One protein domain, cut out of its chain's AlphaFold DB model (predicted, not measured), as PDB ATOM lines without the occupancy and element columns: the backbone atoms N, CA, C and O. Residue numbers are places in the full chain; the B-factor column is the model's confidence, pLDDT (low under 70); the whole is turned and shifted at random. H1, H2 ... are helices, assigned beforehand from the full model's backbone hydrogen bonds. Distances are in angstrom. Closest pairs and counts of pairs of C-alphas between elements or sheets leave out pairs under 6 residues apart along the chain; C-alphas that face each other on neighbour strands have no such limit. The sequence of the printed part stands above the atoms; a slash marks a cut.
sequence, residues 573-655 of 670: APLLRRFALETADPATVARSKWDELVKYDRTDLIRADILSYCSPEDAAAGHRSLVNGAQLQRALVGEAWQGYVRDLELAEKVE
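What this domain is: This is residues 573 to 655 of the 670 residues of an uncharacterized protein of Candidatus Rokubacteria bacterium (UniProt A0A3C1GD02). A long helix, H4, runs out from a small body in which the short helices H1 and H2 pack together, with H1 also on H4; the far end of H4, residues 644 to 655, sticks out at one end, and residues 616 to 622 with the small helix H3 stick out at the other. A long loop, residues 584 to 601, swings round from H1 to H2. The printed part has 83 residues with four named helices, H1, H2, H3 and H4 in that order, and no named strand, an all-helix class. The whole is loose, with a radius of gyration of the C-alphas of 15.6 A, and spans 57 by 27 by 19 A.

Where its parts are: Find C-alpha 573 at (484.298, 388.955, 395.672); from there H1 runs through residues 573 to 583, 15.5 A long. Next look at H2, residues 602 to 607, and H3, residues 616 to 620. H4, residues 629 to 655, starts at C-alpha 629 at (499.132, 389.740, 389.282) and runs 38.7 A to C-alpha 655 at (473.720, 381.468, 417.310).

How they stand to each other: Look first at H1 and H2, which touch at a steep tilt of 63 degrees, opposite ways; their closest C-alphas, of Phe 579 and Leu 605, are 7.1 A apart. H4 touches H1 with residues 632 to 639 alone, closest at the C-alphas of Ala 573 and Glu 639, 5.7 A apart. Their tilt of 37 degrees is only just steep, and they run opposite ways. H2 and H4 are apart, and H3 touches no helix. In H1, H2, H3 and H4 every O i to N i+4 pair is within hydrogen-bond range.

The domain as a whole: The farthest C-alphas, of Ala 621 and Glu 655, are 57.0 A apart. Without the stretches that stand free, the body spans 32 by 30 by 19 A. The printed part has no cut; the link from H1 to H2 is long, 18 residues. Mean pLDDT of the printed part is 83.5; look for values under 70 at residues 586 to 588, 590 to 591 and 596 to 597.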
ATOM      1  N   ALA A 573     485.004 390.004 396.422       82.38
ATOM      2  CA  ALA A 573     484.298 388.955 395.672       82.38
ATOM      3  C   ALA A 573     483.609 389.464 394.378       82.38
ATOM      4  O   ALA A 573     483.839 388.891 393.307       82.38
ATOM      5  N   PRO A 574     482.807 390.552 394.396       84.56
ATOM      6  CA  PRO A 574     482.295 391.167 393.171       84.56
ATOM      7  C   PRO A 574     483.397 391.701 392.246       84.56
ATOM      8  O   PRO A 574     483.225 391.669 391.029       84.56
ATOM      9  N   LEU A 575     484.513 392.187 392.797       85.19
ATOM     10  CA  LEU A 575     485.632 392.723 392.017       85.19
ATOM     11  C   LEU A 575     486.353 391.605 391.244       85.19
ATOM     12  O   LEU A 575     486.546 391.711 390.034       85.19
ATOM     13  N   LEU A 576     486.635 390.481 391.906       86.19
ATOM     14  CA  LEU A 576     487.191 389.265 391.307       86.19
ATOM     15  C   LEU A 576     486.233 388.637 390.289       86.19
ATOM     16  O   LEU A 576     486.655 388.195 389.218       86.19
ATOM     17  N   ARG A 577     484.922 388.646 390.571       85.38
ATOM     18  CA  ARG A 577     483.920 388.188 389.599       85.38
ATOM     19  C   ARG A 577     483.892 389.089 388.365       85.38
ATOM     20  O   ARG A 577     483.798 388.567 387.253       85.38
ATOM     21  N   ARG A 578     484.019 390.413 388.526       86.38
ATOM     22  CA  ARG A 578     484.122 391.335 387.387       86.38
ATOM     23  C   ARG A 578     485.385 391.079 386.571       86.38
ATOM     24  O   ARG A 578     485.298 391.035 385.349       86.38
ATOM     25  N   PHE A 579     486.522 390.864 387.228       87.88
ATOM     26  CA  PHE A 579     487.776 390.495 386.573       87.88
ATOM     27  C   PHE A 579     487.633 389.222 385.722       87.88
ATOM     28  O   PHE A 579     488.013 389.219 384.549       87.88
ATOM     29  N   ALA A 580     487.010 388.172 386.267       84.06
ATOM     30  CA  ALA A 580     486.756 386.931 385.534       84.06
ATOM     31  C   ALA A 580     485.837 387.142 384.318       84.06
ATOM     32  O   ALA A 580     486.059 386.553 383.266       84.06
ATOM     33  N   LEU A 581     484.822 388.004 384.431       82.56
ATOM     34  CA  LEU A 581     483.925 388.334 383.317       82.56
ATOM     35  C   LEU A 581     484.596 389.186 382.228       82.56
ATOM     36  O   LEU A 581     484.184 389.113 381.074       82.56
ATOM     37  N   GLU A 582     485.586 390.003 382.589       83.25
ATOM     38  CA  GLU A 582     486.316 390.874 381.659       83.25
ATOM     39  C   GLU A 582     487.418 390.126 380.893       83.25
ATOM     40  O   GLU A 582     487.690 390.449 379.739       83.25
ATOM     41  N   THR A 583     488.060 389.139 381.525       81.12
ATOM     42  CA  THR A 583     489.242 388.451 380.970       81.12
ATOM     43  C   THR A 583     488.952 387.089 380.349       81.12
ATOM     44  O   THR A 583     489.744 386.620 379.530       81.12
ATOM     45  N   ALA A 584     487.840 386.443 380.706       79.25
ATOM     46  CA  ALA A 584     487.518 385.126 380.180       79.25
ATOM     47  C   ALA A 584     486.976 385.161 378.745       79.25
ATOM     48  O   ALA A 584     486.297 386.102 378.327       79.25
ATOM     49  N   ASP A 585     487.203 384.065 378.016       74.94
ATOM     50  CA  ASP A 585     486.479 383.793 376.777       74.94
ATOM     51  C   ASP A 585     484.979 383.649 377.111       74.94
ATOM     52  O   ASP A 585     484.631 382.811 377.957       74.94
ATOM     53  N   PRO A 586     484.079 384.419 376.469       68.62
ATOM     54  CA  PRO A 586     482.636 384.310 376.664       68.62
ATOM     55  C   PRO A 586     482.080 382.882 376.549       68.62
ATOM     56  O   PRO A 586     481.034 382.600 377.132       68.62
ATOM     57  N   ALA A 587     482.763 381.978 375.837       67.25
ATOM     58  CA  ALA A 587     482.388 380.568 375.713       67.25
ATOM     59  C   ALA A 587     482.692 379.713 376.962       67.25
ATOM     60  O   ALA A 587     482.194 378.593 377.069       67.25
ATOM     61  N   THR A 588     483.495 380.212 377.906       68.19
ATOM     62  CA  THR A 588     484.035 379.429 379.037       68.19
ATOM     63  C   THR A 588     483.435 379.785 380.400       68.19
ATOM     64  O   THR A 588     483.543 378.992 381.334       68.19
ATOM     65  N   VAL A 589     482.756 380.933 380.534       72.62
ATOM     66  CA  VAL A 589     482.165 381.379 381.810       72.62
ATOM     67  C   VAL A 589     480.644 381.289 381.778       72.62
ATOM     68  O   VAL A 589     479.966 382.048 381.086       72.62
ATOM     69  N   ALA A 590     480.087 380.396 382.600       69.44
ATOM     70  CA  ALA A 590     478.651 380.337 382.840       69.44
ATOM     71  C   ALA A 590     478.198 381.589 383.613       69.44
ATOM     72  O   ALA A 590     478.637 381.832 384.745       69.44
ATOM     73  N   ARG A 591     477.318 382.386 382.995       69.44
ATOM     74  CA  ARG A 591     476.687 383.532 383.656       69.44
ATOM     75  C   ARG A 591     475.599 383.044 384.602       69.44
ATOM     76  O   ARG A 591     474.714 382.290 384.202       69.44
ATOM     77  N   SER A 592     475.671 383.463 385.858       74.62
ATOM     78  CA  SER A 592     474.681 383.133 386.880       74.62
ATOM     79  C   SER A 592     473.739 384.312 387.116       74.62
ATOM     80  O   SER A 592     474.092 385.460 386.857       74.62
ATOM     81  N   LYS A 593     472.565 384.051 387.699       72.56
ATOM     82  CA  LYS A 593     471.640 385.111 388.147       72.56
ATOM     83  C   LYS A 593     472.263 386.099 389.147       72.56
ATOM     84  O   LYS A 593     471.722 387.170 389.369       72.56
ATOM     85  N   TRP A 594     473.374 385.725 389.782       71.12
ATOM     86  CA  TRP A 594     474.082 386.558 390.752       71.12
ATOM     87  C   TRP A 594     475.077 387.521 390.091       71.12
ATOM     88  O   TRP A 594     475.531 388.455 390.744       71.12
ATOM     89  N   ASP A 595     475.371 387.352 388.796       72.06
ATOM     90  CA  ASP A 595     476.264 388.255 388.058       72.06
ATOM     91  C   ASP A 595     475.624 389.628 387.810       72.06
ATOM     92  O   ASP A 595     476.330 390.622 387.672       72.06
ATOM     93  N   GLU A 596     474.289 389.703 387.834       66.25
ATOM     94  CA  GLU A 596     473.529 390.960 387.790       66.25
ATOM     95  C   GLU A 596     473.745 391.827 389.046       66.25
ATOM     96  O   GLU A 596     473.461 393.022 389.025       66.25
ATOM     97  N   LEU A 597     474.275 391.247 390.134       66.44
ATOM     98  CA  LEU A 597     474.582 391.946 391.387       66.44
ATOM     99  C   LEU A 597     476.042 392.426 391.475       66.44
ATOM    100  O   LEU A 597     476.444 392.997 392.492       66.44
ATOM    101  N   VAL A 598     476.855 392.201 390.437       78.75
ATOM    102  CA  VAL A 598     478.238 392.691 390.387       78.75
ATOM    103  C   VAL A 598     478.227 394.202 390.162       78.75
ATOM    104  O   VAL A 598     477.869 394.683 389.092       78.75
ATOM    105  N   LYS A 599     478.632 394.961 391.185       80.31
ATOM    106  CA  LYS A 599     478.568 396.434 391.189       80.31
ATOM    107  C   LYS A 599     479.705 397.148 390.444       80.31
ATOM    108  O   LYS A 599     479.623 398.358 390.280       80.31
ATOM    109  N   TYR A 600     480.763 396.431 390.070       85.56
ATOM    110  CA  TYR A 600     481.989 397.011 389.512       85.56
ATOM    111  C   TYR A 600     482.058 396.871 387.996       85.56
ATOM    112  O   TYR A 600     481.604 395.868 387.437       85.56
ATOM    113  N   ASP A 601     482.676 397.850 387.342       85.75
ATOM    114  CA  ASP A 601     482.930 397.850 385.902       85.75
ATOM    115  C   ASP A 601     484.430 397.702 385.565       85.75
ATOM    116  O   ASP A 601     485.279 397.462 386.427       85.75
ATOM    117  N   ARG A 602     484.780 397.803 384.275       84.50
ATOM    118  CA  ARG A 602     486.182 397.765 383.825       84.50
ATOM    119  C   ARG A 602     486.999 398.945 384.366       84.50
ATOM    120  O   ARG A 602     488.178 398.782 384.662       84.50
ATOM    121  N   THR A 603     486.397 400.123 384.480       85.88
ATOM    122  CA  THR A 603     487.064 401.328 384.988       85.88
ATOM    123  C   THR A 603     487.457 401.143 386.446       85.88
ATOM    124  O   THR A 603     488.536 401.565 386.844       85.88
ATOM    125  N   ASP A 604     486.615 400.477 387.233       88.25
ATOM    126  CA  ASP A 604     486.906 400.148 388.624       88.25
ATOM    127  C   ASP A 604     488.065 399.152 388.745       88.25
ATOM    128  O   ASP A 604     488.916 399.329 389.611       88.25
ATOM    129  N   LEU A 605     488.178 398.178 387.832       87.31
ATOM    130  CA  LEU A 605     489.355 397.298 387.764       87.31
ATOM    131  C   LEU A 605     490.647 398.065 387.445       87.31
ATOM    132  O   LEU A 605     491.703 397.714 387.968       87.31
ATOM    133  N   ILE A 606     490.567 399.112 386.618       88.94
ATOM    134  CA  ILE A 606     491.709 399.991 386.319       88.94
ATOM    135  C   ILE A 606     492.038 400.885 387.522       88.94
ATOM    136  O   ILE A 606     493.203 401.057 387.859       88.94
ATOM    137  N   ARG A 607     491.031 401.423 388.227       86.31
ATOM    138  CA  ARG A 607     491.247 402.223 389.450       86.31
ATOM    139  C   ARG A 607     491.795 401.396 390.612       86.31
ATOM    140  O   ARG A 607     492.533 401.935 391.430       86.31
ATOM    141  N   ALA A 608     491.424 400.123 390.693       85.94
ATOM    142  CA  ALA A 608     491.989 399.163 391.634       85.94
ATOM    143  C   ALA A 608     493.390 398.677 391.218       85.94
ATOM    144  O   ALA A 608     493.974 397.866 391.928       85.94
ATOM    145  N   ASP A 609     493.915 399.145 390.077       87.44
ATOM    146  CA  ASP A 609     495.203 398.743 389.499       87.44
ATOM    147  C   ASP A 609     495.311 397.229 389.222       87.44
ATOM    148  O   ASP A 609     496.395 396.683 389.067       87.44
ATOM    149  N   ILE A 610     494.171 396.531 389.132       88.12
ATOM    150  CA  ILE A 610     494.097 395.110 388.760       88.12
ATOM    151  C   ILE A 610     494.254 394.958 387.242       88.12
ATOM    152  O   ILE A 610     494.836 393.979 386.772       88.12
ATOM    153  N   LEU A 611     493.753 395.927 386.467       90.06
ATOM    154  CA  LEU A 611     493.948 396.011 385.020       90.06
ATOM    155  C   LEU A 611     494.729 397.265 384.640       90.06
ATOM    156  O   LEU A 611     494.404 398.363 385.083       90.06
ATOM    157  N   SER A 612     495.686 397.120 383.726       90.31
ATOM    158  CA  SER A 612     496.371 398.269 383.146       90.31
ATOM    159  C   SER A 612     495.432 399.077 382.247       90.31
ATOM    160  O   SER A 612     494.535 398.543 381.576       90.31
ATOM    161  N   TYR A 613     495.659 400.388 382.186       90.38
ATOM    162  CA  TYR A 613     494.984 401.230 381.209       90.38
ATOM    163  C   TYR A 613     495.428 400.845 379.790       90.38
ATOM    164  O   TYR A 613     496.619 400.702 379.523       90.38
ATOM    165  N   CYS A 614     494.461 400.665 378.891       86.25
ATOM    166  CA  CYS A 614     494.680 400.476 377.460       86.25
ATOM    167  C   CYS A 614     493.964 401.625 376.753       86.25
ATOM    168  O   CYS A 614     492.765 401.827 376.984       86.25
ATOM    169  N   SER A 615     494.697 402.404 375.956       87.69
ATOM    170  CA  SER A 615     494.096 403.526 375.245       87.69
ATOM    171  C   SER A 615     493.091 403.017 374.195       87.69
ATOM    172  O   SER A 615     493.198 401.880 373.726       87.69
ATOM    173  N   PRO A 616     492.097 403.830 373.796       87.06
ATOM    174  CA  PRO A 616     491.179 403.449 372.723       87.06
ATOM    175  C   PRO A 616     491.886 403.137 371.395       87.06
ATOM    176  O   PRO A 616     491.415 402.295 370.634       87.06
ATOM    177  N   GLU A 617     493.012 403.802 371.132       88.44
ATOM    178  CA  GLU A 617     493.833 403.616 369.932       88.44
ATOM    179  C   GLU A 617     494.551 402.259 369.969       88.44
ATOM    180  O   GLU A 617     494.466 401.490 369.010       88.44
ATOM    181  N   ASP A 618     495.141 401.903 371.112       87.81
ATOM    182  CA  ASP A 618     495.804 400.609 371.307       87.81
ATOM    183  C   ASP A 618     494.804 399.446 371.261       87.81
ATOM    184  O   ASP A 618     495.058 398.408 370.645       87.81
ATOM    185  N   ALA A 619     493.629 399.630 371.866       83.62
ATOM    186  CA  ALA A 619     492.557 398.642 371.823       83.62
ATOM    187  C   ALA A 619     492.059 398.405 370.386       83.62
ATOM    188  O   ALA A 619     491.768 397.265 370.015       83.62
ATOM    189  N   ALA A 620     491.999 399.456 369.558       87.31
ATOM    190  CA  ALA A 620     491.645 399.346 368.143       87.31
ATOM    191  C   ALA A 620     492.725 398.627 367.315       87.31
ATOM    192  O   ALA A 620     492.391 397.912 366.371       87.31
ATOM    193  N   ALA A 621     494.000 398.752 367.698       88.06
ATOM    194  CA  ALA A 621     495.114 397.996 367.121       88.06
ATOM    195  C   ALA A 621     495.186 396.532 367.611       88.06
ATOM    196  O   ALA A 621     496.042 395.765 367.170       88.06
ATOM    197  N   GLY A 622     494.264 396.113 368.485       85.81
ATOM    198  CA  GLY A 622     494.169 394.744 368.992       85.81
ATOM    199  C   GLY A 622     494.960 394.483 370.277       85.81
ATOM    200  O   GLY A 622     495.011 393.333 370.726       85.81
ATOM    201  N   HIS A 623     495.541 395.513 370.895       87.38
ATOM    202  CA  HIS A 623     496.192 395.395 372.198       87.38
ATOM    203  C   HIS A 623     495.161 395.250 373.326       87.38
ATOM    204  O   HIS A 623     494.005 395.667 373.226       87.38
ATOM    205  N   ARG A 624     495.572 394.624 374.431       85.44
ATOM    206  CA  ARG A 624     494.705 394.333 375.581       85.44
ATOM    207  C   ARG A 624     495.332 394.874 376.860       85.44
ATOM    208  O   ARG A 624     496.551 394.920 376.975       85.44
ATOM    209  N   SER A 625     494.485 395.236 377.823       87.75
ATOM    210  CA  SER A 625     494.929 395.539 379.188       87.75
ATOM    211  C   SER A 625     495.653 394.330 379.782       87.75
ATOM    212  O   SER A 625     495.158 393.205 379.683       87.75
ATOM    213  N   LEU A 626     496.800 394.568 380.411       88.00
ATOM    214  CA  LEU A 626     497.530 393.566 381.177       88.00
ATOM    215  C   LEU A 626     496.929 393.442 382.578       88.00
ATOM    216  O   LEU A 626     496.338 394.387 383.103       88.00
ATOM    217  N   VAL A 627     497.083 392.265 383.176       89.81
ATOM    218  CA  VAL A 627     496.628 391.987 384.539       89.81
ATOM    219  C   VAL A 627     497.781 392.210 385.503       89.81
ATOM    220  O   VAL A 627     498.850 391.622 385.336       89.81
ATOM    221  N   ASN A 628     497.552 393.009 386.539       87.38
ATOM    222  CA  ASN A 628     498.498 393.147 387.634       87.38
ATOM    223  C   ASN A 628     498.329 391.969 388.607       87.38
ATOM    224  O   ASN A 628     497.438 391.959 389.459       87.38
ATOM    225  N   GLY A 629     499.184 390.955 388.464       83.88
ATOM    226  CA  GLY A 629     499.132 389.740 389.282       83.88
ATOM    227  C   GLY A 629     499.303 389.998 390.784       83.88
ATOM    228  O   GLY A 629     498.651 389.333 391.585       83.88
ATOM    229  N   ALA A 630     500.099 391.003 391.170       81.50
ATOM    230  CA  ALA A 630     500.304 391.350 392.574       81.50
ATOM    231  C   ALA A 630     499.025 391.926 393.200       81.50
ATOM    232  O   ALA A 630     498.597 391.466 394.258       81.50
ATOM    233  N   GLN A 631     498.361 392.874 392.529       84.38
ATOM    234  CA  GLN A 631     497.088 393.426 393.016       84.38
ATOM    235  C   GLN A 631     495.970 392.377 393.002       84.38
ATOM    236  O   GLN A 631     495.153 392.330 393.920       84.38
ATOM    237  N   LEU A 632     495.961 391.481 392.010       86.19
ATOM    238  CA  LEU A 632     495.012 390.370 391.964       86.19
ATOM    239  C   LEU A 632     495.192 389.411 393.151       86.19
ATOM    240  O   LEU A 632     494.207 389.029 393.780       86.19
ATOM    241  N   GLN A 633     496.432 389.050 393.493       84.12
ATOM    242  CA  GLN A 633     496.719 388.220 394.664       84.12
ATOM    243  C   GLN A 633     496.252 388.898 395.956       84.12
ATOM    244  O   GLN A 633     495.664 388.242 396.815       84.12
ATOM    245  N   ARG A 634     496.433 390.216 396.080       83.44
ATOM    246  CA  ARG A 634     495.927 390.984 397.227       83.44
ATOM    247  C   ARG A 634     494.404 390.971 397.315       83.44
ATOM    248  O   ARG A 634     493.882 390.814 398.413       83.44
ATOM    249  N   ALA A 635     493.703 391.092 396.185       85.31
ATOM    250  CA  ALA A 635     492.246 390.980 396.134       85.31
ATOM    251  C   ALA A 635     491.766 389.562 396.497       85.31
ATOM    252  O   ALA A 635     490.760 389.416 397.180       85.31
ATOM    253  N   LEU A 636     492.494 388.511 396.105       85.00
ATOM    254  CA  LEU A 636     492.197 387.128 396.510       85.00
ATOM    255  C   LEU A 636     492.395 386.909 398.018       85.00
ATOM    256  O   LEU A 636     491.543 386.310 398.669       85.00
ATOM    257  N   VAL A 637     493.494 387.417 398.582       84.56
ATOM    258  CA  VAL A 637     493.749 387.368 400.031       84.56
ATOM    259  C   VAL A 637     492.707 388.195 400.796       84.56
ATOM    260  O   VAL A 637     492.209 387.748 401.829       84.56
ATOM    261  N   GLY A 638     492.343 389.366 400.269       86.19
ATOM    262  CA  GLY A 638     491.278 390.215 400.796       86.19
ATOM    263  C   GLY A 638     489.923 389.511 400.791       86.19
ATOM    264  O   GLY A 638     489.263 389.463 401.823       86.19
ATOM    265  N   GLU A 639     489.549 388.856 399.688       87.62
ATOM    266  CA  GLU A 639     488.298 388.099 399.598       87.62
ATOM    267  C   GLU A 639     488.246 386.963 400.610       87.62
ATOM    268  O   GLU A 639     487.246 386.849 401.315       87.62
ATOM    269  N   ALA A 640     489.323 386.183 400.739       84.00
ATOM    270  CA  ALA A 640     489.392 385.099 401.712       84.00
ATOM    271  C   ALA A 640     489.174 385.616 403.143       84.00
ATOM    272  O   ALA A 640     488.435 385.014 403.924       84.00
ATOM    273  N   TRP A 641     489.770 386.763 403.480       85.88
ATOM    274  CA  TRP A 641     489.590 387.387 404.787       85.88
ATOM    275  C   TRP A 641     488.183 387.970 404.973       85.88
ATOM    276  O   TRP A 641     487.519 387.674 405.964       85.88
ATOM    277  N   GLN A 642     487.680 388.743 404.008       84.38
ATOM    278  CA  GLN A 642     486.330 389.314 404.040       84.38
ATOM    279  C   GLN A 642     485.249 388.223 404.076       84.38
ATOM    280  O   GLN A 642     484.237 388.377 404.755       84.38
ATOM    281  N   GLY A 643     485.447 387.127 403.345       84.81
ATOM    282  CA  GLY A 643     484.595 385.943 403.356       84.81
ATOM    283  C   GLY A 643     484.576 385.282 404.724       84.81
ATOM    284  O   GLY A 643     483.499 385.103 405.285       84.81
ATOM    285  N   TYR A 644     485.751 385.041 405.306       86.31
ATOM    286  CA  TYR A 644     485.862 384.512 406.663       86.31
ATOM    287  C   TYR A 644     485.171 385.412 407.701       86.31
ATOM    288  O   TYR A 644     484.444 384.921 408.560       86.31
ATOM    289  N   VAL A 645     485.317 386.738 407.589       86.06
ATOM    290  CA  VAL A 645     484.605 387.698 408.450       86.06
ATOM    291  C   VAL A 645     483.086 387.587 408.276       86.06
ATOM    292  O   VAL A 645     482.371 387.519 409.274       86.06
ATOM    293  N   ARG A 646     482.573 387.506 407.039       86.38
ATOM    294  CA  ARG A 646     481.131 387.311 406.786       86.38
ATOM    295  C   ARG A 646     480.615 385.998 407.371       86.38
ATOM    296  O   ARG A 646     479.502 385.984 407.891       86.38
ATOM    297  N   ASP A 647     481.395 384.922 407.296       89.12
ATOM    298  CA  ASP A 647     481.024 383.623 407.863       89.12
ATOM    299  C   ASP A 647     480.958 383.679 409.394       89.12
ATOM    300  O   ASP A 647     480.007 383.162 409.982       89.12
ATOM    301  N   LEU A 648     481.903 384.374 410.041       89.19
ATOM    302  CA  LEU A 648     481.859 384.636 411.483       89.19
ATOM    303  C   LEU A 648     480.625 385.466 411.876       89.19
ATOM    304  O   LEU A 648     479.916 385.101 412.812       89.19
ATOM    305  N   GLU A 649     480.319 386.537 411.139       89.00
ATOM    306  CA  GLU A 649     479.111 387.347 411.366       89.00
ATOM    307  C   GLU A 649     477.818 386.540 411.154       89.00
ATOM    308  O   GLU A 649     476.805 386.768 411.823       89.00
ATOM    309  N   LEU A 650     477.813 385.609 410.195       88.06
ATOM    310  CA  LEU A 650     476.673 384.736 409.939       88.06
ATOM    311  C   LEU A 650     476.505 383.711 411.065       88.06
ATOM    312  O   LEU A 650     475.378 383.488 411.502       88.06
ATOM    313  N   ALA A 651     477.604 383.128 411.552       85.94
ATOM    314  CA  ALA A 651     477.604 382.223 412.696       85.94
ATOM    315  C   ALA A 651     477.057 382.920 413.949       85.94
ATOM    316  O   ALA A 651     476.149 382.389 414.581       85.94
ATOM    317  N   GLU A 652     477.492 384.152 414.234       87.88
ATOM    318  CA  GLU A 652     476.962 384.953 415.346       87.88
ATOM    319  C   GLU A 652     475.448 385.205 415.201       87.88
ATOM    320  O   GLU A 652     474.681 385.078 416.160       87.88
ATOM    321  N   LYS A 653     474.969 385.501 413.983       87.69
ATOM    322  CA  LYS A 653     473.528 385.651 413.711       87.69
ATOM    323  C   LYS A 653     472.758 384.347 413.889       87.69
ATOM    324  O   LYS A 653     471.640 384.384 414.402       87.69
ATOM    325  N   VAL A 654     473.315 383.216 413.457       87.31
ATOM    326  CA  VAL A 654     472.696 381.892 413.615       87.31
ATOM    327  C   VAL A 654     472.639 381.512 415.090       87.31
ATOM    328  O   VAL A 654     471.558 381.168 415.552       87.31
ATOM    329  N   GLU A 655     473.719 381.676 415.855       85.62
ATOM    330  CA  GLU A 655     473.720 381.468 417.310       85.62
ATOM    331  C   GLU A 655     472.692 382.373 418.008       85.62
ATOM    332  O   GLU A 655     471.924 381.926 418.864       85.62
TER     333      GLU A 655